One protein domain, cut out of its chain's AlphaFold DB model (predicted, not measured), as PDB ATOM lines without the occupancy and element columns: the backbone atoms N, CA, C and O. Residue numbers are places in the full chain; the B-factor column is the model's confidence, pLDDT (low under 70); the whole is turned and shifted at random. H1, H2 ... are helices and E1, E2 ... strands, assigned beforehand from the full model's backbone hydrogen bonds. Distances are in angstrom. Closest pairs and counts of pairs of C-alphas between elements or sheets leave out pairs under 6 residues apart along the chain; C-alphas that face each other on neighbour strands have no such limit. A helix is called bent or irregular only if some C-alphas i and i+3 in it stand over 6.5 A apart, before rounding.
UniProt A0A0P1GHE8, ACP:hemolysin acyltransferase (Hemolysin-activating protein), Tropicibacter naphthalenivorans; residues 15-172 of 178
ATOM      1  N   LEU A  15     282.236 280.695 281.746       90.31
ATOM      2  CA  LEU A  15     282.094 281.441 280.489       90.31
ATOM      3  C   LEU A  15     280.818 281.045 279.736       90.31
ATOM      4  O   LEU A  15     280.011 281.911 279.390       90.31
ATOM      5  N   LYS A  16     280.567 279.739 279.577       91.06
ATOM      6  CA  LYS A  16     279.347 279.229 278.933       91.06
ATOM      7  C   LYS A  16     278.079 279.681 279.661       91.06
ATOM      8  O   LYS A  16     277.097 280.053 279.022       91.06
ATOM      9  N   LYS A  17     278.090 279.687 280.997       89.25
ATOM     10  CA  LYS A  17     276.952 280.145 281.804       89.25
ATOM     11  C   LYS A  17     276.703 281.648 281.647       89.25
ATOM     12  O   LYS A  17     275.552 282.063 281.524       89.25
ATOM     13  N   ILE A  18     277.763 282.456 281.585       89.62
ATOM     14  CA  ILE A  18     277.674 283.899 281.309       89.62
ATOM     15  C   ILE A  18     277.074 284.143 279.918       89.62
ATOM     16  O   ILE A  18     276.190 284.988 279.769       89.62
ATOM     17  N   GLU A  19     277.514 283.406 278.900       92.25
ATOM     18  CA  GLU A  19     276.971 283.513 277.541       92.25
ATOM     19  C   GLU A  19     275.489 283.134 277.476       92.25
ATOM     20  O   GLU A  19     274.695 283.872 276.886       92.25
ATOM     21  N   GLN A  20     275.100 282.039 278.134       90.25
ATOM     22  CA  GLN A  20     273.704 281.607 278.237       90.25
ATOM     23  C   GLN A  20     272.838 282.659 278.931       90.25
ATOM     24  O   GLN A  20     271.773 283.004 278.421       90.25
ATOM     25  N   MET A  21     273.313 283.226 280.041       88.75
ATOM     26  CA  MET A  21     272.610 284.288 280.760       88.75
ATOM     27  C   MET A  21     272.440 285.538 279.889       88.75
ATOM     28  O   MET A  21     271.336 286.061 279.766       88.75
ATOM     29  N   ARG A  22     273.501 285.987 279.205       89.56
ATOM     30  CA  ARG A  22     273.427 287.122 278.266       89.56
ATOM     31  C   ARG A  22     272.457 286.854 277.117       89.56
ATOM     32  O   ARG A  22     271.738 287.761 276.702       89.56
ATOM     33  N   SER A  23     272.443 285.631 276.588       92.31
ATOM     34  CA  SER A  23     271.503 285.231 275.540       92.31
ATOM     35  C   SER A  23     270.064 285.266 276.039       92.31
ATOM     36  O   SER A  23     269.206 285.819 275.356       92.31
ATOM     37  N   HIS A  24     269.817 284.749 277.243       88.50
ATOM     38  CA  HIS A  24     268.501 284.769 277.867       88.50
ATOM     39  C   HIS A  24     267.996 286.201 278.064       88.50
ATOM     40  O   HIS A  24     266.906 286.518 277.604       88.50
ATOM     41  N   VAL A  25     268.820 287.096 278.622       90.38
ATOM     42  CA  VAL A  25     268.448 288.510 278.808       90.38
ATOM     43  C   VAL A  25     268.081 289.173 277.479       90.38
ATOM     44  O   VAL A  25     267.046 289.829 277.395       90.38
ATOM     45  N   ARG A  26     268.877 288.979 276.416       93.19
ATOM     46  CA  ARG A  26     268.569 289.539 275.086       93.19
ATOM     47  C   ARG A  26     267.276 288.975 274.498       93.19
ATOM     48  O   ARG A  26     266.489 289.731 273.933       93.19
ATOM     49  N   GLN A  27     267.054 287.669 274.630       91.94
ATOM     50  CA  GLN A  27     265.838 287.017 274.152       91.94
ATOM     51  C   GLN A  27     264.604 287.524 274.908       91.94
ATOM     52  O   GLN A  27     263.638 287.950 274.275       91.94
ATOM     53  N   SER A  28     264.654 287.537 276.240       91.06
ATOM     54  CA  SER A  28     263.575 288.043 277.087       91.06
ATOM     55  C   SER A  28     263.291 289.513 276.806       91.06
ATOM     56  O   SER A  28     262.134 289.873 276.630       91.06
ATOM     57  N   PHE A  29     264.323 290.351 276.660       94.12
ATOM     58  CA  PHE A  29     264.154 291.752 276.273       94.12
ATOM     59  C   PHE A  29     263.375 291.881 274.956       94.12
ATOM     60  O   PHE A  29     262.384 292.607 274.896       94.12
ATOM     61  N   GLY A  30     263.768 291.135 273.918       92.88
ATOM     62  CA  GLY A  30     263.069 291.138 272.631       92.88
ATOM     63  C   GLY A  30     261.608 290.698 272.750       92.88
ATOM     64  O   GLY A  30     260.717 291.383 272.253       92.88
ATOM     65  N   GLN A  31     261.341 289.593 273.451       91.50
ATOM     66  CA  GLN A  31     259.979 289.088 273.669       91.50
ATOM     67  C   GLN A  31     259.106 290.090 274.436       91.50
ATOM     68  O   GLN A  31     257.943 290.307 274.079       91.50
ATOM     69  N   VAL A  32     259.669 290.738 275.459       92.31
ATOM     70  CA  VAL A  32     258.976 291.755 276.253       92.31
ATOM     71  C   VAL A  32     258.610 292.955 275.389       92.31
ATOM     72  O   VAL A  32     257.439 293.331 275.335       92.31
ATOM     73  N   VAL A  33     259.577 293.512 274.656       93.44
ATOM     74  CA  VAL A  33     259.357 294.681 273.796       93.44
ATOM     75  C   VAL A  33     258.332 294.375 272.703       93.44
ATOM     76  O   VAL A  33     257.409 295.163 272.506       93.44
ATOM     77  N   MET A  34     258.412 293.208 272.052       91.69
ATOM     78  CA  MET A  34     257.408 292.792 271.062       91.69
ATOM     79  C   MET A  34     255.996 292.726 271.662       91.69
ATOM     80  O   MET A  34     255.036 293.177 271.037       91.69
ATOM     81  N   SER A  35     255.863 292.236 272.896       90.38
ATOM     82  CA  SER A  35     254.572 292.200 273.598       90.38
ATOM     83  C   SER A  35     254.067 293.604 273.950       90.38
ATOM     84  O   SER A  35     252.877 293.888 273.824       90.38
ATOM     85  N   MET A  36     254.966 294.511 274.347       91.62
ATOM     86  CA  MET A  36     254.632 295.908 274.642       91.62
ATOM     87  C   MET A  36     254.117 296.649 273.404       91.62
ATOM     88  O   MET A  36     253.179 297.435 273.522       91.62
ATOM     89  N   MET A  37     254.666 296.380 272.215       90.19
ATOM     90  CA  MET A  37     254.248 297.033 270.964       90.19
ATOM     91  C   MET A  37     252.766 296.802 270.625       90.19
ATOM     92  O   MET A  37     252.124 297.666 270.019       90.19
ATOM     93  N   ALA A  38     252.199 295.667 271.046       86.25
ATOM     94  CA  ALA A  38     250.783 295.361 270.850       86.25
ATOM     95  C   ALA A  38     249.849 296.226 271.723       86.25
ATOM     96  O   ALA A  38     248.663 296.359 271.417       86.25
ATOM     97  N   LEU A  39     250.365 296.852 272.785       88.06
ATOM     98  CA  LEU A  39     249.576 297.605 273.754       88.06
ATOM     99  C   LEU A  39     249.658 299.121 273.497       88.06
ATOM    100  O   LEU A  39     250.748 299.695 273.543       88.06
ATOM    101  N   PRO A  40     248.519 299.827 273.320       88.81
ATOM    102  CA  PRO A  40     248.512 301.265 273.035       88.81
ATOM    103  C   PRO A  40     249.314 302.117 274.029       88.81
ATOM    104  O   PRO A  40     249.990 303.056 273.621       88.81
ATOM    105  N   ARG A  41     249.299 301.751 275.319       90.12
ATOM    106  CA  ARG A  41     249.978 302.481 276.406       90.12
ATOM    107  C   ARG A  41     251.514 302.491 276.326       90.12
ATOM    108  O   ARG A  41     252.145 303.258 277.044       90.12
ATOM    109  N   TYR A  42     252.113 301.674 275.456       92.00
ATOM    110  CA  TYR A  42     253.566 301.581 275.285       92.00
ATOM    111  C   TYR A  42     254.077 302.042 273.912       92.00
ATOM    112  O   TYR A  42     255.285 302.085 273.703       92.00
ATOM    113  N   ARG A  43     253.199 302.440 272.981       85.31
ATOM    114  CA  ARG A  43     253.593 302.768 271.594       85.31
ATOM    115  C   ARG A  43     254.544 303.957 271.450       85.31
ATOM    116  O   ARG A  43     255.188 304.082 270.415       85.31
ATOM    117  N   HIS A  44     254.616 304.823 272.457       88.81
ATOM    118  CA  HIS A  44     255.409 306.055 272.423       88.81
ATOM    119  C   HIS A  44     256.583 306.049 273.412       88.81
ATOM    120  O   HIS A  44     257.077 307.110 273.776       88.81
ATOM    121  N   GLN A  45     257.023 304.868 273.860       92.12
ATOM    122  CA  GLN A  45     258.219 304.756 274.695       92.12
ATOM    123  C   GLN A  45     259.481 304.944 273.844       92.12
ATOM    124  O   GLN A  45     259.621 304.341 272.778       92.12
ATOM    125  N   SER A  46     260.407 305.776 274.316       93.56
ATOM    126  CA  SER A  46     261.733 305.920 273.717       93.56
ATOM    127  C   SER A  46     262.613 304.701 274.018       93.56
ATOM    128  O   SER A  46     262.327 303.906 274.912       93.56
ATOM    129  N   LEU A  47     263.742 304.562 273.319       92.56
ATOM    130  CA  LEU A  47     264.719 303.508 273.634       92.56
ATOM    131  C   LEU A  47     265.273 303.633 275.062       92.56
ATOM    132  O   LEU A  47     265.493 302.621 275.726       92.56
ATOM    133  N   MET A  48     265.450 304.865 275.551       91.81
ATOM    134  CA  MET A  48     265.857 305.122 276.935       91.81
ATOM    135  C   MET A  48     264.788 304.650 277.925       91.81
ATOM    136  O   MET A  48     265.108 304.128 278.990       91.81
ATOM    137  N   ASP A  49     263.511 304.753 277.560       91.94
ATOM    138  CA  ASP A  49     262.434 304.223 278.391       91.94
ATOM    139  C   ASP A  49     262.488 302.700 278.475       91.94
ATOM    140  O   ASP A  49     262.312 302.150 279.556       91.94
ATOM    141  N   LEU A  50     262.820 302.001 277.385       93.00
ATOM    142  CA  LEU A  50     262.973 300.541 277.412       93.00
ATOM    143  C   LEU A  50     264.101 300.079 278.346       93.00
ATOM    144  O   LEU A  50     263.986 299.011 278.953       93.00
ATOM    145  N   GLN A  51     265.162 300.875 278.509       90.75
ATOM    146  CA  GLN A  51     266.208 300.580 279.489       90.75
ATOM    147  C   GLN A  51     265.620 300.498 280.906       90.75
ATOM    148  O   GLN A  51     265.822 299.502 281.597       90.75
ATOM    149  N   HIS A  52     264.835 301.492 281.314       91.06
ATOM    150  CA  HIS A  52     264.236 301.527 282.651       91.06
ATOM    151  C   HIS A  52     263.055 300.564 282.819       91.06
ATOM    152  O   HIS A  52     262.845 300.009 283.893       91.06
ATOM    153  N   LEU A  53     262.257 300.368 281.771       91.44
ATOM    154  CA  LEU A  53     261.002 299.613 281.851       91.44
ATOM    155  C   LEU A  53     261.169 298.116 281.650       91.44
ATOM    156  O   LEU A  53     260.318 297.348 282.091       91.44
ATOM    157  N   VAL A  54     262.231 297.713 280.957       92.69
ATOM    158  CA  VAL A  54     262.453 296.320 280.573       92.69
ATOM    159  C   VAL A  54     263.805 295.845 281.069       92.69
ATOM    160  O   VAL A  54     263.870 294.848 281.780       92.69
ATOM    161  N   LEU A  55     264.889 296.544 280.722       91.88
ATOM    162  CA  LEU A  55     266.230 296.041 281.014       91.88
ATOM    163  C   LEU A  55     266.525 296.024 282.518       91.88
ATOM    164  O   LEU A  55     266.931 294.988 283.035       91.88
ATOM    165  N   GLU A  56     266.291 297.128 283.228       92.12
ATOM    166  CA  GLU A  56     266.489 297.200 284.682       92.12
ATOM    167  C   GLU A  56     265.696 296.128 285.450       92.12
ATOM    168  O   GLU A  56     266.321 295.377 286.201       92.12
ATOM    169  N   PRO A  57     264.372 295.964 285.250       93.12
ATOM    170  CA  PRO A  57     263.645 294.911 285.945       93.12
ATOM    171  C   PRO A  57     264.049 293.499 285.507       93.12
ATOM    172  O   PRO A  57     264.076 292.613 286.357       93.12
ATOM    173  N   LEU A  58     264.425 293.253 284.246       92.12
ATOM    174  CA  LEU A  58     264.970 291.942 283.848       92.12
ATOM    175  C   LEU A  58     266.250 291.607 284.613       92.12
ATOM    176  O   LEU A  58     266.384 290.500 285.121       92.12
ATOM    177  N   MET A  59     267.167 292.567 284.733       90.12
ATOM    178  CA  MET A  59     268.432 292.386 285.455       90.12
ATOM    179  C   MET A  59     268.240 292.164 286.962       90.12
ATOM    180  O   MET A  59     269.152 291.676 287.624       90.12
ATOM    181  N   GLN A  60     267.076 292.531 287.499       90.94
ATOM    182  CA  GLN A  60     266.724 292.408 288.914       90.94
ATOM    183  C   GLN A  60     265.769 291.235 289.202       90.94
ATOM    184  O   GLN A  60     265.230 291.156 290.308       90.94
ATOM    185  N   ASP A  61     265.514 290.357 288.222       90.44
ATOM    186  CA  ASP A  61     264.521 289.270 288.297       90.44
ATOM    187  C   ASP A  61     263.099 289.770 288.645       90.44
ATOM    188  O   ASP A  61     262.289 289.108 289.302       90.44
ATOM    189  N   ARG A  62     262.783 290.987 288.194       93.81
ATOM    190  CA  ARG A  62     261.532 291.722 288.432       93.81
ATOM    191  C   ARG A  62     260.541 291.660 287.272       93.81
ATOM    192  O   ARG A  62     259.550 292.392 287.249       93.81
ATOM    193  N   ILE A  63     260.765 290.735 286.342       93.31
ATOM    194  CA  ILE A  63     259.787 290.342 285.327       93.31
ATOM    195  C   ILE A  63     259.478 288.857 285.491       93.31
ATOM    196  O   ILE A  63     260.333 288.004 285.263       93.31
ATOM    197  N   ALA A  64     258.240 288.542 285.860       91.19
ATOM    198  CA  ALA A  64     257.743 287.172 285.868       91.19
ATOM    199  C   ALA A  64     257.086 286.873 284.516       91.19
ATOM    200  O   ALA A  64     256.106 287.518 284.146       91.19
ATOM    201  N   MET A  65     257.625 285.907 283.773       89.38
ATOM    202  CA  MET A  65     257.159 285.549 282.429       89.38
ATOM    203  C   MET A  65     256.335 284.260 282.464       89.38
ATOM    204  O   MET A  65     256.763 283.251 283.020       89.38
ATOM    205  N   ALA A  66     255.161 284.282 281.840       88.81
ATOM    206  CA  ALA A  66     254.389 283.092 281.521       88.81
ATOM    207  C   ALA A  66     254.709 282.682 280.081       88.81
ATOM    208  O   ALA A  66     254.352 283.385 279.133       88.81
ATOM    209  N   MET A  67     255.387 281.549 279.928       85.69
ATOM    210  CA  MET A  67     255.732 280.992 278.622       85.69
ATOM    211  C   MET A  67     254.622 280.055 278.139       85.69
ATOM    212  O   MET A  67     253.975 279.375 278.938       85.69
ATOM    213  N   LYS A  68     254.409 280.006 276.829       83.88
ATOM    214  CA  LYS A  68     253.611 278.990 276.142       83.88
ATOM    215  C   LYS A  68     254.497 278.263 275.141       83.88
ATOM    216  O   LYS A  68     255.418 278.850 274.574       83.88
ATOM    217  N   SER A  69     254.176 277.004 274.877       80.25
ATOM    218  CA  SER A  69     254.780 276.290 273.756       80.25
ATOM    219  C   SER A  69     254.422 277.001 272.451       80.25
ATOM    220  O   SER A  69     253.242 277.208 272.159       80.25
ATOM    221  N   GLY A  70     255.448 277.413 271.718       72.06
ATOM    222  CA  GLY A  70     255.351 277.950 270.370       72.06
ATOM    223  C   GLY A  70     255.440 276.846 269.316       72.06
ATOM    224  O   GLY A  70     255.496 275.649 269.621       72.06
ATOM    225  N   GLU A  71     255.449 277.257 268.053       66.69
ATOM    226  CA  GLU A  71     255.643 276.350 266.922       66.69
ATOM    227  C   GLU A  71     257.084 275.808 266.885       66.69
ATOM    228  O   GLU A  71     258.022 276.440 267.362       66.69
ATOM    229  N   ALA A  72     257.279 274.607 266.334       70.56
ATOM    230  CA  ALA A  72     258.601 273.977 266.193       70.56
ATOM    231  C   ALA A  72     259.424 273.853 267.502       70.56
ATOM    232  O   ALA A  72     260.653 273.815 267.471       70.56
ATOM    233  N   GLY A  73     258.758 273.759 268.660       64.94
ATOM    234  CA  GLY A  73     259.418 273.566 269.956       64.94
ATOM    235  C   GLY A  73     260.005 274.839 270.574       64.94
ATOM    236  O   GLY A  73     260.733 274.746 271.564       64.94
ATOM    237  N   THR A  74     259.695 276.021 270.034       70.38
ATOM    238  CA  THR A  74     260.047 277.295 270.673       70.38
ATOM    239  C   THR A  74     259.181 277.553 271.911       70.38
ATOM    240  O   THR A  74     258.158 276.907 272.139       70.38
ATOM    241  N   GLN A  75     259.615 278.484 272.762       76.94
ATOM    242  CA  GLN A  75     258.818 278.995 273.876       76.94
ATOM    243  C   GLN A  75     258.491 280.456 273.591       76.94
ATOM    244  O   GLN A  75     259.386 281.309 273.579       76.94
ATOM    245  N   ASP A  76     257.211 280.735 273.381       82.81
ATOM    246  CA  ASP A  76     256.712 282.083 273.175       82.81
ATOM    247  C   ASP A  76     256.230 282.670 274.490       82.81
ATOM    248  O   ASP A  76     255.731 281.978 275.378       82.81
ATOM    249  N   LEU A  77     256.343 283.982 274.609       88.00
ATOM    250  CA  LEU A  77     255.802 284.689 275.750       88.00
ATOM    251  C   LEU A  77     254.274 284.775 275.614       88.00
ATOM    252  O   LEU A  77     253.753 285.367 274.668       88.00
ATOM    253  N   ALA A  78     253.546 284.173 276.551       88.56
ATOM    254  CA  ALA A  78     252.094 284.307 276.639       88.56
ATOM    255  C   ALA A  78     251.707 285.625 277.327       88.56
ATOM    256  O   ALA A  78     250.788 286.318 276.897       88.56
ATOM    257  N   GLY A  79     252.439 285.989 278.378       91.94
ATOM    258  CA  GLY A  79     252.289 287.258 279.079       91.94
ATOM    259  C   GLY A  79     253.328 287.410 280.182       91.94
ATOM    260  O   GLY A  79     254.074 286.476 280.474       91.94
ATOM    261  N   MET A  80     253.389 288.581 280.806       93.88
ATOM    262  CA  MET A  80     254.325 288.846 281.898       93.88
ATOM    263  C   MET A  80     253.739 289.786 282.952       93.88
ATOM    264  O   MET A  80     252.839 290.579 282.665       93.88
ATOM    265  N   ALA A  81     254.326 289.737 284.141       94.69
ATOM    266  CA  ALA A  81     254.121 290.677 285.230       94.69
ATOM    267  C   ALA A  81     255.421 291.443 285.517       94.69
ATOM    268  O   ALA A  81     256.477 290.825 285.667       94.69
ATOM    269  N   ILE A  82     255.332 292.768 285.629       94.94
ATOM    270  CA  ILE A  82     256.423 293.635 286.095       94.94
ATOM    271  C   ILE A  82     256.145 293.991 287.550       94.94
ATOM    272  O   ILE A  82     255.062 294.488 287.870       94.94
ATOM    273  N   TRP A  83     257.107 293.747 288.433       95.56
ATOM    274  CA  TRP A  83     256.895 293.875 289.873       95.56
ATOM    275  C   TRP A  83     258.115 294.423 290.605       95.56
ATOM    276  O   TRP A  83     259.213 294.460 290.069       95.56
ATOM    277  N   ALA A  84     257.938 294.844 291.848       95.56
ATOM    278  CA  ALA A  84     259.031 295.267 292.714       95.56
ATOM    279  C   ALA A  84     258.752 294.838 294.156       95.56
ATOM    280  O   ALA A  84     257.591 294.704 294.543       95.56
ATOM    281  N   SER A  85     259.807 294.652 294.951       94.69
ATOM    282  CA  SER A  85     259.682 294.562 296.409       94.69
ATOM    283  C   SER A  85     260.377 295.777 297.006       94.69
ATOM    284  O   SER A  85     261.553 296.025 296.729       94.69
ATOM    285  N   VAL A  86     259.627 296.603 297.727       95.88
ATOM    286  CA  VAL A  86     260.032 297.981 298.001       95.88
ATOM    287  C   VAL A  86     259.919 298.352 299.474       95.88
ATOM    288  O   VAL A  86     259.151 297.759 300.233       95.88
ATOM    289  N   SER A  87     260.696 299.353 299.880       96.69
ATOM    290  CA  SER A  87     260.600 299.955 301.209       96.69
ATOM    291  C   SER A  87     259.317 300.787 301.356       96.69
ATOM    292  O   SER A  87     258.656 301.131 300.375       96.69
ATOM    293  N   LYS A  88     258.981 301.186 302.591       96.56
ATOM    294  CA  LYS A  88     257.850 302.097 302.868       96.56
ATOM    295  C   LYS A  88     257.989 303.457 302.168       96.56
ATOM    296  O   LYS A  88     256.988 304.037 301.755       96.56
ATOM    297  N   GLU A  89     259.218 303.951 302.031       97.81
ATOM    298  CA  GLU A  89     259.515 305.207 301.337       97.81
ATOM    299  C   GLU A  89     259.211 305.092 299.839       97.81
ATOM    300  O   GLU A  89     258.470 305.899 299.275       97.81
ATOM    301  N   VAL A  90     259.710 304.031 299.201       98.00
ATOM    302  CA  VAL A  90     259.478 303.780 297.775       98.00
ATOM    303  C   VAL A  90     258.005 303.450 297.508       98.00
ATOM    304  O   VAL A  90     257.444 303.903 296.516       98.00
ATOM    305  N   ASP A  91     257.329 302.753 298.418       97.69
ATOM    306  CA  ASP A  91     255.880 302.544 298.380       97.69
ATOM    307  C   ASP A  91     255.085 303.868 298.386       97.69
ATOM    308  O   ASP A  91     254.119 304.029 297.634       97.69
ATOM    309  N   ALA A  92     255.485 304.854 299.197       98.00
ATOM    310  CA  ALA A  92     254.897 306.196 299.148       98.00
ATOM    311  C   ALA A  92     255.135 306.865 297.787       98.00
ATOM    312  O   ALA A  92     254.177 307.312 297.155       98.00
ATOM    313  N   LYS A  93     256.371 306.805 297.279       98.00
ATOM    314  CA  LYS A  93     256.742 307.338 295.962       98.00
ATOM    315  C   LYS A  93     255.936 306.712 294.817       98.00
ATOM    316  O   LYS A  93     255.515 307.428 293.911       98.00
ATOM    317  N   ILE A  94     255.700 305.397 294.843       97.81
ATOM    318  CA  ILE A  94     254.861 304.710 293.846       97.81
ATOM    319  C   ILE A  94     253.433 305.255 293.902       97.81
ATOM    320  O   ILE A  94     252.879 305.629 292.870       97.81
ATOM    321  N   ARG A  95     252.838 305.358 295.097       97.50
ATOM    322  CA  ARG A  95     251.477 305.901 295.252       97.50
ATOM    323  C   ARG A  95     251.370 307.342 294.773       97.50
ATOM    324  O   ARG A  95     250.356 307.693 294.176       97.50
ATOM    325  N   ASP A  96     252.386 308.164 294.999       98.00
ATOM    326  CA  ASP A  96     252.372 309.557 294.553       98.00
ATOM    327  C   ASP A  96     252.516 309.676 293.029       98.00
ATOM    328  O   ASP A  96     251.784 310.453 292.416       98.00
ATOM    329  N   GLN A  97     253.337 308.830 292.390       97.69
ATOM    330  CA  GLN A  97     253.357 308.697 290.926       97.69
ATOM    331  C   GLN A  97     251.982 308.288 290.372       97.69
ATOM    332  O   GLN A  97     251.496 308.899 289.421       97.69
ATOM    333  N   ILE A  98     251.319 307.309 291.000       96.38
ATOM    334  CA  ILE A  98     249.974 306.857 290.608       96.38
ATOM    335  C   ILE A  98     248.956 307.998 290.723       96.38
ATOM    336  O   ILE A  98     248.182 308.221 289.793       96.38
ATOM    337  N   LYS A  99     248.956 308.738 291.840       96.00
ATOM    338  CA  LYS A  99     248.068 309.898 292.044       96.00
ATOM    339  C   LYS A  99     248.309 310.995 291.008       96.00
ATOM    340  O   LYS A  99     247.353 311.619 290.562       96.00
ATOM    341  N   ALA A 100     249.563 311.202 290.607       96.75
ATOM    342  CA  ALA A 100     249.938 312.144 289.554       96.75
ATOM    343  C   ALA A 100     249.584 311.653 288.134       96.75
ATOM    344  O   ALA A 100     249.832 312.363 287.163       96.75
ATOM    345  N   GLY A 101     249.023 310.445 287.992       92.75
ATOM    346  CA  GLY A 101     248.690 309.851 286.698       92.75
ATOM    347  C   GLY A 101     249.913 309.403 285.896       92.75
ATOM    348  O   GLY A 101     249.798 309.163 284.694       92.75
ATOM    349  N   ALA A 102     251.081 309.288 286.535       91.19
ATOM    350  CA  ALA A 102     252.296 308.849 285.874       91.19
ATOM    351  C   ALA A 102     252.191 307.361 285.527       91.19
ATOM    352  O   ALA A 102     252.034 306.501 286.393       91.19
ATOM    353  N   PHE A 103     252.306 307.060 284.239       89.50
ATOM    354  CA  PHE A 103     252.468 305.703 283.753       89.50
ATOM    355  C   PHE A 103     253.465 305.704 282.595       89.50
ATOM    356  O   PHE A 103     253.343 306.537 281.693       89.50
ATOM    357  N   PRO A 104     254.403 304.750 282.556       92.06
ATOM    358  CA  PRO A 104     254.683 303.713 283.561       92.06
ATOM    359  C   PRO A 104     255.366 304.243 284.834       92.06
ATOM    360  O   PRO A 104     255.991 305.302 284.812       92.06
ATOM    361  N   ILE A 105     255.269 303.483 285.933       94.81
ATOM    362  CA  ILE A 105     255.956 303.789 287.200       94.81
ATOM    363  C   ILE A 105     257.470 303.703 287.006       94.81
ATOM    364  O   ILE A 105     257.977 302.726 286.455       94.81
ATOM    365  N   ARG A 106     258.192 304.724 287.475       92.81
ATOM    366  CA  ARG A 106     259.654 304.804 287.401       92.81
ATOM    367  C   ARG A 106     260.271 304.583 288.772       92.81
ATOM    368  O   ARG A 106     259.964 305.299 289.730       92.81
ATOM    369  N   LEU A 107     261.173 303.614 288.827       94.06
ATOM    370  CA  LEU A 107     261.995 303.295 289.983       94.06
ATOM    371  C   LEU A 107     263.466 303.462 289.602       94.06
ATOM    372  O   LEU A 107     263.837 303.256 288.449       94.06
ATOM    373  N   LYS A 108     264.299 303.847 290.565       92.62
ATOM    374  CA  LYS A 108     265.757 303.748 290.440       92.62
ATOM    375  C   LYS A 108     266.184 302.282 290.562       92.62
ATOM    376  O   LYS A 108     265.450 301.455 291.100       92.62
ATOM    377  N   ALA A 109     267.396 301.969 290.109       89.19
ATOM    378  CA  ALA A 109     267.923 300.604 290.104       89.19
ATOM    379  C   ALA A 109     267.887 299.913 291.486       89.19
ATOM    380  O   ALA A 109     267.550 298.733 291.573       89.19
ATOM    381  N   ASP A 110     268.191 300.644 292.558       92.50
ATOM    382  CA  ASP A 110     268.180 300.182 293.952       92.50
ATOM    383  C   ASP A 110     266.769 300.102 294.562       92.50
ATOM    384  O   ASP A 110     266.525 299.338 295.497       92.50
ATOM    385  N   GLU A 111     265.803 300.829 294.001       95.44
ATOM    386  CA  GLU A 111     264.430 300.874 294.506       95.44
ATOM    387  C   GLU A 111     263.649 299.578 294.208       95.44
ATOM    388  O   GLU A 111     262.796 299.196 295.009       95.44
ATOM    389  N   TRP A 112     263.975 298.853 293.129       94.75
ATOM    390  CA  TRP A 112     263.307 297.607 292.699       94.75
ATOM    391  C   TRP A 112     263.334 296.463 293.731       94.75
ATOM    392  O   TRP A 112     262.524 295.526 293.655       94.75
ATOM    393  N   ARG A 113     264.300 296.485 294.658       94.12
ATOM    394  CA  ARG A 113     264.495 295.471 295.713       94.12
ATOM    395  C   ARG A 113     264.735 296.104 297.088       94.12
ATOM    396  O   ARG A 113     265.473 295.554 297.897       94.12
ATOM    397  N   SER A 114     264.141 297.267 297.334       94.62
ATOM    398  CA  SER A 114     264.420 298.094 298.515       94.62
ATOM    399  C   SER A 114     263.722 297.651 299.809       94.62
ATOM    400  O   SER A 114     263.997 298.221 300.863       94.62
ATOM    401  N   GLY A 115     262.817 296.668 299.772       93.25
ATOM    402  CA  GLY A 115     262.142 296.171 300.975       93.25
ATOM    403  C   GLY A 115     261.125 295.066 300.702       93.25
ATOM    404  O   GLY A 115     261.190 294.399 299.665       93.25
ATOM    405  N   ASP A 116     260.180 294.904 301.632       91.31
ATOM    406  CA  ASP A 116     259.284 293.739 301.707       91.31
ATOM    407  C   ASP A 116     257.862 293.991 301.171       91.31
ATOM    408  O   ASP A 116     257.055 293.066 301.091       91.31
ATOM    409  N   ILE A 117     257.524 295.231 300.793       93.44
ATOM    410  CA  ILE A 117     256.206 295.547 300.226       93.44
ATOM    411  C   ILE A 117     256.218 295.159 298.753       93.44
ATOM    412  O   ILE A 117     256.921 295.780 297.956       93.44
ATOM    413  N   ASN A 118     255.423 294.166 298.368       93.81
ATOM    414  CA  ASN A 118     255.374 293.732 296.981       93.81
ATOM    415  C   ASN A 118     254.389 294.589 296.189       93.81
ATOM    416  O   ASN A 118     253.225 294.731 296.554       93.81
ATOM    417  N   TRP A 119     254.852 295.126 295.068       94.88
ATOM    418  CA  TRP A 119     254.045 295.865 294.109       94.88
ATOM    419  C   TRP A 119     253.999 295.127 292.782       94.88
ATOM    420  O   TRP A 119     255.039 294.868 292.180       94.88
ATOM    421  N   LEU A 120     252.795 294.860 292.286       95.06
ATOM    422  CA  LEU A 120     252.567 294.499 290.893       95.06
ATOM    423  C   LEU A 120     252.279 295.772 290.092       95.06
ATOM    424  O   LEU A 120     251.217 296.388 290.237       95.06
ATOM    425  N   LEU A 121     253.252 296.177 289.277       95.19
ATOM    426  CA  LEU A 121     253.266 297.464 288.579       95.19
ATOM    427  C   LEU A 121     252.547 297.400 287.230       95.19
ATOM    428  O   LEU A 121     251.823 298.333 286.887       95.19
ATOM    429  N   ASP A 122     252.711 296.308 286.479       93.88
ATOM    430  CA  ASP A 122     251.917 296.059 285.274       93.88
ATOM    431  C   ASP A 122     251.771 294.562 284.956       93.88
ATOM    432  O   ASP A 122     252.582 293.734 285.377       93.88
ATOM    433  N   ILE A 123     250.745 294.240 284.166       93.94
ATOM    434  CA  ILE A 123     250.578 292.965 283.467       93.94
ATOM    435  C   ILE A 123     250.470 293.241 281.966       93.94
ATOM    436  O   ILE A 123     249.564 293.940 281.500       93.94
ATOM    437  N   ILE A 124     251.365 292.625 281.197       92.56
ATOM    438  CA  ILE A 124     251.349 292.650 279.733       92.56
ATOM    439  C   ILE A 124     250.854 291.286 279.260       92.56
ATOM    440  O   ILE A 124     251.515 290.267 279.452       92.56
ATOM    441  N   ALA A 125     249.670 291.272 278.655       91.56
ATOM    442  CA  ALA A 125     249.024 290.081 278.124       91.56
ATOM    443  C   ALA A 125     248.120 290.464 276.946       91.56
ATOM    444  O   ALA A 125     247.634 291.596 276.879       91.56
ATOM    445  N   GLY A 126     247.883 289.520 276.031       85.81
ATOM    446  CA  GLY A 126     247.019 289.742 274.864       85.81
ATOM    447  C   GLY A 126     245.525 289.815 275.196       85.81
ATOM    448  O   GLY A 126     244.767 290.460 274.477       85.81
ATOM    449  N   ASP A 127     245.097 289.189 276.296       86.44
ATOM    450  CA  ASP A 127     243.702 289.145 276.734       86.44
ATOM    451  C   ASP A 127     243.572 288.994 278.264       86.44
ATOM    452  O   ASP A 127     244.545 288.722 278.977       86.44
ATOM    453  N   LYS A 128     242.344 289.163 278.781       87.25
ATOM    454  CA  LYS A 128     242.039 289.083 280.222       87.25
ATOM    455  C   LYS A 128     242.311 287.701 280.825       87.25
ATOM    456  O   LYS A 128     242.722 287.605 281.980       87.25
ATOM    457  N   LYS A 129     242.094 286.625 280.061       87.44
ATOM    458  CA  LYS A 129     242.303 285.245 280.528       87.44
ATOM    459  C   LYS A 129     243.789 284.989 280.786       87.44
ATOM    460  O   LYS A 129     244.174 284.448 281.824       87.44
ATOM    461  N   THR A 130     244.625 285.425 279.855       89.12
ATOM    462  CA  THR A 130     246.079 285.350 279.944       89.12
ATOM    463  C   THR A 130     246.590 286.246 281.068       89.12
ATOM    464  O   THR A 130     247.414 285.798 281.861       89.12
ATOM    465  N   ALA A 131     246.034 287.453 281.228       90.50
ATOM    466  CA  ALA A 131     246.351 288.329 282.358       90.50
ATOM    467  C   ALA A 131     246.058 287.665 283.719       90.50
ATOM    468  O   ALA A 131     246.897 287.708 284.617       90.50
ATOM    469  N   GLY A 132     244.914 286.987 283.862       88.81
ATOM    470  CA  GLY A 132     244.579 286.230 285.075       88.81
ATOM    471  C   GLY A 132     245.519 285.046 285.338       88.81
ATOM    472  O   GLY A 132     245.896 284.789 286.483       88.81
ATOM    473  N   THR A 133     245.965 284.364 284.279       88.06
ATOM    474  CA  THR A 133     246.958 283.277 284.381       88.06
ATOM    475  C   THR A 133     248.309 283.812 284.853       88.06
ATOM    476  O   THR A 133     248.904 283.263 285.779       88.06
ATOM    477  N   VAL A 134     248.769 284.923 284.270       90.81
ATOM    478  CA  VAL A 134     249.995 285.617 284.690       90.81
ATOM    479  C   VAL A 134     249.905 286.034 286.155       90.81
ATOM    480  O   VAL A 134     250.836 285.770 286.909       90.81
ATOM    481  N   LEU A 135     248.785 286.628 286.578       89.50
ATOM    482  CA  LEU A 135     248.584 287.045 287.966       89.50
ATOM    483  C   LEU A 135     248.631 285.853 288.936       89.50
ATOM    484  O   LEU A 135     249.273 285.927 289.984       89.50
ATOM    485  N   THR A 136     247.988 284.743 288.574       86.56
ATOM    486  CA  THR A 136     247.973 283.519 289.390       86.56
ATOM    487  C   THR A 136     249.379 282.936 289.538       86.56
ATOM    488  O   THR A 136     249.806 282.635 290.653       86.56
ATOM    489  N   ASN A 137     250.129 282.838 288.436       84.88
ATOM    490  CA  ASN A 137     251.514 282.366 288.450       84.88
ATOM    491  C   ASN A 137     252.415 283.309 289.253       84.88
ATOM    492  O   ASN A 137     253.228 282.865 290.058       84.88
ATOM    493  N   PHE A 138     252.232 284.620 289.093       87.06
ATOM    494  CA  PHE A 138     252.968 285.628 289.846       87.06
ATOM    495  C   PHE A 138     252.748 285.496 291.359       87.06
ATOM    496  O   PHE A 138     253.698 285.619 292.131       87.06
ATOM    497  N   ARG A 139     251.536 285.154 291.812       83.44
ATOM    498  CA  ARG A 139     251.288 284.926 293.243       83.44
ATOM    499  C   ARG A 139     252.088 283.751 293.812       83.44
ATOM    500  O   ARG A 139     252.406 283.760 294.993       83.44
ATOM    501  N   GLN A 140     252.462 282.769 292.992       81.12
ATOM    502  CA  GLN A 140     253.351 281.680 293.416       81.12
ATOM    503  C   GLN A 140     254.807 282.146 293.583       81.12
ATOM    504  O   GLN A 140     255.558 281.552 294.360       81.12
ATOM    505  N   VAL A 141     255.197 283.208 292.870       79.12
ATOM    506  CA  VAL A 141     256.511 283.858 292.990       79.12
ATOM    507  C   VAL A 141     256.566 284.704 294.263       79.12
ATOM    508  O   VAL A 141     257.545 284.643 295.004       79.12
ATOM    509  N   VAL A 142     255.493 285.439 294.563       80.56
ATOM    510  CA  VAL A 142     255.383 286.291 295.757       80.56
ATOM    511  C   VAL A 142     254.685 285.536 296.888       80.56
ATOM    512  O   VAL A 142     253.474 285.667 297.100       80.56
ATOM    513  N   LYS A 143     255.472 284.719 297.596       66.62
ATOM    514  CA  LYS A 143     254.995 283.797 298.641       66.62
ATOM    515  C   LYS A 143     254.600 284.486 299.952       66.62
ATOM    516  O   LYS A 143     253.753 283.961 300.666       66.62
ATOM    517  N   GLU A 144     255.183 285.644 300.256       64.12
ATOM    518  CA  GLU A 144     255.027 286.342 301.539       64.12
ATOM    519  C   GLU A 144     254.910 287.858 301.335       64.12
ATOM    520  O   GLU A 144     255.393 288.396 300.338       64.12
ATOM    521  N   GLY A 145     254.256 288.537 302.280       64.81
ATOM    522  CA  GLY A 145     254.101 289.993 302.300       64.81
ATOM    523  C   GLY A 145     252.844 290.528 301.608       64.81
ATOM    524  O   GLY A 145     252.175 289.840 300.822       64.81
ATOM    525  N   ASP A 146     252.540 291.787 301.918       77.38
ATOM    526  CA  ASP A 146     251.454 292.546 301.304       77.38
ATOM    527  C   ASP A 146     251.695 292.669 299.802       77.38
ATOM    528  O   ASP A 146     252.773 293.085 299.365       77.38
ATOM    529  N   LEU A 147     250.677 292.325 299.014       88.50
ATOM    530  CA  LEU A 147     250.688 292.531 297.575       88.50
ATOM    531  C   LEU A 147     249.800 293.720 297.222       88.50
ATOM    532  O   LEU A 147     248.578 293.663 297.348       88.50
ATOM    533  N   ARG A 148     250.430 294.779 296.723       92.06
ATOM    534  CA  ARG A 148     249.774 295.977 296.204       92.06
ATOM    535  C   ARG A 148     249.726 295.936 294.691       92.06
ATOM    536  O   ARG A 148     250.634 295.424 294.038       92.06
ATOM    537  N   LEU A 149     248.659 296.494 294.133       92.62
ATOM    538  CA  LEU A 149     248.396 296.463 292.702       92.62
ATOM    539  C   LEU A 149     248.310 297.880 292.153       92.62
ATOM    540  O   LEU A 149     247.606 298.730 292.702       92.62
ATOM    541  N   HIS A 150     248.972 298.129 291.025       94.44
ATOM    542  CA  HIS A 150     248.717 299.340 290.261       94.44
ATOM    543  C   HIS A 150     247.249 299.350 289.777       94.44
ATOM    544  O   HIS A 150     246.789 298.339 289.236       94.44
ATOM    545  N   PRO A 151     246.499 300.467 289.879       92.06
ATOM    546  CA  PRO A 151     245.076 300.503 289.515       92.06
ATOM    547  C   PRO A 151     244.771 300.057 288.079       92.06
ATOM    548  O   PRO A 151     243.702 299.513 287.812       92.06
ATOM    549  N   LEU A 152     245.708 300.259 287.143       90.19
ATOM    550  CA  LEU A 152     245.574 299.732 285.779       90.19
ATOM    551  C   LEU A 152     245.509 298.203 285.750       90.19
ATOM    552  O   LEU A 152     244.677 297.670 285.025       90.19
ATOM    553  N   VAL A 153     246.314 297.505 286.556       88.25
ATOM    554  CA  VAL A 153     246.280 296.036 286.650       88.25
ATOM    555  C   VAL A 153     244.911 295.570 287.131       88.25
ATOM    556  O   VAL A 153     244.338 294.652 286.548       88.25
ATOM    557  N   GLY A 154     244.332 296.276 288.107       84.88
ATOM    558  CA  GLY A 154     242.977 296.005 288.591       84.88
ATOM    559  C   GLY A 154     241.896 296.093 287.503       84.88
ATOM    560  O   GLY A 154     240.881 295.416 287.586       84.88
ATOM    561  N   ARG A 155     242.115 296.879 286.440       86.44
ATOM    562  CA  ARG A 155     241.187 296.982 285.294       86.44
ATOM    563  C   ARG A 155     241.411 295.902 284.231       86.44
ATOM    564  O   ARG A 155     240.542 295.690 283.383       86.44
ATOM    565  N   LEU A 156     242.580 295.262 284.230       84.12
ATOM    566  CA  LEU A 156     242.978 294.252 283.243       84.12
ATOM    567  C   LEU A 156     242.584 292.830 283.654       84.12
ATOM    568  O   LEU A 156     242.525 291.949 282.796       84.12
ATOM    569  N   VAL A 157     242.310 292.609 284.938       84.19
ATOM    570  CA  VAL A 157     242.011 291.293 285.508       84.19
ATOM    571  C   VAL A 157     240.569 291.242 286.014       84.19
ATOM    572  O   VAL A 157     239.946 292.272 286.261       84.19
ATOM    573  N   ASP A 158     240.016 290.034 286.103       85.25
ATOM    574  CA  ASP A 158     238.692 289.799 286.671       85.25
ATOM    575  C   ASP A 158     238.621 290.228 288.157       85.25
ATOM    576  O   ASP A 158     239.505 289.842 288.930       85.25
ATOM    577  N   PRO A 159     237.592 290.990 288.578       82.44
ATOM    578  CA  PRO A 159     237.445 291.439 289.963       82.44
ATOM    579  C   PRO A 159     237.390 290.306 290.994       82.44
ATOM    580  O   PRO A 159     238.019 290.417 292.043       82.44
ATOM    581  N   GLY A 160     236.713 289.193 290.688       82.69
ATOM    582  CA  GLY A 160     236.622 288.055 291.604       82.69
ATOM    583  C   GLY A 160     237.972 287.367 291.801       82.69
ATOM    584  O   GLY A 160     238.313 286.956 292.909       82.69
ATOM    585  N   LEU A 161     238.789 287.304 290.743       82.38
ATOM    586  CA  LEU A 161     240.168 286.820 290.846       82.38
ATOM    587  C   LEU A 161     241.045 287.766 291.682       82.38
ATOM    588  O   LEU A 161     241.880 287.299 292.454       82.38
ATOM    589  N   LEU A 162     240.863 289.083 291.550       79.19
ATOM    590  CA  LEU A 162     241.607 290.066 292.341       79.19
ATOM    591  C   LEU A 162     241.310 289.915 293.834       79.19
ATOM    592  O   LEU A 162     242.250 289.744 294.608       79.19
ATOM    593  N   GLU A 163     240.034 289.883 294.220       79.12
ATOM    594  CA  GLU A 163     239.610 289.731 295.618       79.12
ATOM    595  C   GLU A 163     240.161 288.453 296.259       79.12
ATOM    596  O   GLU A 163     240.669 288.480 297.379       79.12
ATOM    597  N   GLN A 164     240.146 287.328 295.538       77.62
ATOM    598  CA  GLN A 164     240.701 286.066 296.037       77.62
ATOM    599  C   GLN A 164     242.213 286.129 296.293       77.62
ATOM    600  O   GLN A 164     242.723 285.443 297.186       77.62
ATOM    601  N   LEU A 165     242.943 286.913 295.498       73.06
ATOM    602  CA  LEU A 165     244.403 286.973 295.534       73.06
ATOM    603  C   LEU A 165     244.936 288.065 296.473       73.06
ATOM    604  O   LEU A 165     245.987 287.853 297.088       73.06
ATOM    605  N   THR A 166     244.218 289.185 296.623       68.25
ATOM    606  CA  THR A 166     244.558 290.284 297.546       68.25
ATOM    607  C   THR A 166     243.912 290.119 298.921       68.25
ATOM    608  O   THR A 166     244.569 290.376 299.925       68.25
ATOM    609  N   GLY A 167     242.685 289.595 299.010       57.53
ATOM    610  CA  GLY A 167     241.968 289.382 300.276       57.53
ATOM    611  C   GLY A 167     242.610 288.326 301.183       57.53
ATOM    612  O   GLY A 167     242.470 288.373 302.402       57.53
ATOM    613  N   LYS A 168     243.413 287.411 300.620       50.97
ATOM    614  CA  LYS A 168     244.278 286.509 301.406       50.97
ATOM    615  C   LYS A 168     245.499 287.205 302.027       50.97
ATOM    616  O   LYS A 168     246.110 286.620 302.915       50.97
ATOM    617  N   ALA A 169     245.882 288.395 301.555       44.75
ATOM    618  CA  ALA A 169     246.967 289.184 302.144       44.75
ATOM    619  C   ALA A 169     246.465 290.040 303.320       44.75
ATOM    620  O   ALA A 169     247.115 290.076 304.359       44.75
ATOM    621  N   GLU A 170     245.278 290.644 303.202       37.19
ATOM    622  CA  GLU A 170     244.707 291.500 304.256       37.19
ATOM    623  C   GLU A 170     244.232 290.713 305.490       37.19
ATOM    624  O   GLU A 170     244.306 291.220 306.605       37.19
ATOM    625  N   ALA A 171     243.847 289.441 305.340       34.38
ATOM    626  CA  ALA A 171     243.420 288.591 306.460       34.38
ATOM    627  C   ALA A 171     244.544 288.203 307.452       34.38
ATOM    628  O   ALA A 171     244.290 287.446 308.389       34.38
ATOM    629  N   LYS A 172     245.784 288.678 307.251       35.06
ATOM    630  CA  LYS A 172     246.929 288.430 308.146       35.06
ATOM    631  C   LYS A 172     247.471 289.688 308.838       35.06
ATOM    632  O   LYS A 172     248.441 289.578 309.585       35.06
TER     633      LYS A 172
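Overview. This is residues 15 to 172 of the 178 residues of the protein "ACP:hemolysin acyltransferase (Hemolysin-activating protein)" of Tropicibacter naphthalenivorans (UniProt A0A0P1GHE8). A twisted, curled sheet of four strands forms the middle of three layers, helices on both of its faces: H1, H2 and H3 cover one face and H4 packs on the other, with H5 on that same side. H1 crosses over E2 and its residues 15 to 23 stick out, while H6 lies beyond H4 and grazes the E4 edge. The printed part has 158 residues with six named helices and four named strands, in the order H1 H2 E1 E2 H3 E3 H4 E4 H5 H6, of mixed class. The mixed sheet runs E1 E2 E3 E4, antiparallel but for the parallel pair E3 and E4. The whole is compact, with a radius of gyration of the C-alphas of 15.6 A and spans of 44 by 33 by 31 A.

Arrangement. Start with H1, residues 15 to 37, which is on the sheet of E1, residues 63 to 69, E2, residues 75 to 86, E3, residues 117 to 125, and E4, residues 147 to 149. Its height over the sheet is 8.2 A, and on the local plane it runs across the strands, at 86 degrees to E2; look at C-alphas 31 and 77, the closest of H1 and E2, 6.4 A apart. With residues 25 to 33 alone H1 touches H2, residues 47 to 59, at a steep tilt of 50 degrees, opposite ways; the C-alphas of Phe 29 and Val 54 are closest, at 6.5 A. H2 is only just irregular, with C-alphas 53 and 56 6.6 A apart. Next comes the hairpin E1 and E2, antiparallel at 165 degrees, with N 66 and O 79 within hydrogen-bond range at 2.8 A. E2 and E3 are antiparallel at 156 degrees, with N 82 and O 122 at 2.9 A. H3, residues 88 to 99, is on the same face as H1, at a height over the sheet of 10.3 A, and runs along the strands, at 23 degrees to E3 on the local plane; its closest C-alpha to E3 is Asp 91, 7.2 A from that of Ile 117. H4, residues 128 to 141, is on the opposite face; its closest C-alpha to E2 is Val 134, 6.1 A from that of Met 80. E3, H4 and E4 form a strand-helix-strand unit, two parallel neighbour strands with a helix between, and its crossover is right-handed; N 148 and O 118 are 2.8 A apart. H5, residues 151 to 156, is on the same face as H4, and its Val 153 comes closest to E3, with its C-alpha 5.8 A from that of Asp 122. H6, residues 159 to 170, only just touches H4, with 3 pairs of C-alphas within 8 A and by its residues 161 to 165 alone, at a shallow tilt of 17 degrees, the same way; C-alphas 132 and 161 are closest, at 7.3 A. In H1, H3 and H5 every O i to N i+4 pair is within hydrogen-bond range; in H2 it is 6 of 9, in H4 9 of 10 and in H6 6 of 8.

Along the chain. Find C-alpha 15 at (282.094, 281.441, 280.489); from there H1 runs 33.3 A to C-alpha 37. H2 spans 16.6 A and E1 18.9 A. E2 begins at C-alpha 75, (258.818, 278.995, 273.876), bends by 69 degrees at residue 78 and spans 30.7 A. H3 measures 16.5 A, E3 23.9 A, H4 20.0 A, E4 6.7 A and H5 9.1 A. H6 covers 16.0 A and ends at C-alpha 170, (244.707, 291.500, 304.256).

Size, cuts and confidence. The C-alphas of Leu 15 and Gly 160 are the two farthest apart, at 47.3 A. The printed part has no cut. The link from H3 to E3, residues 100 to 116, is long. Mean pLDDT of the printed part is 87.3; residues 71, 73, 143 to 145 and 166 to 172 are under 70.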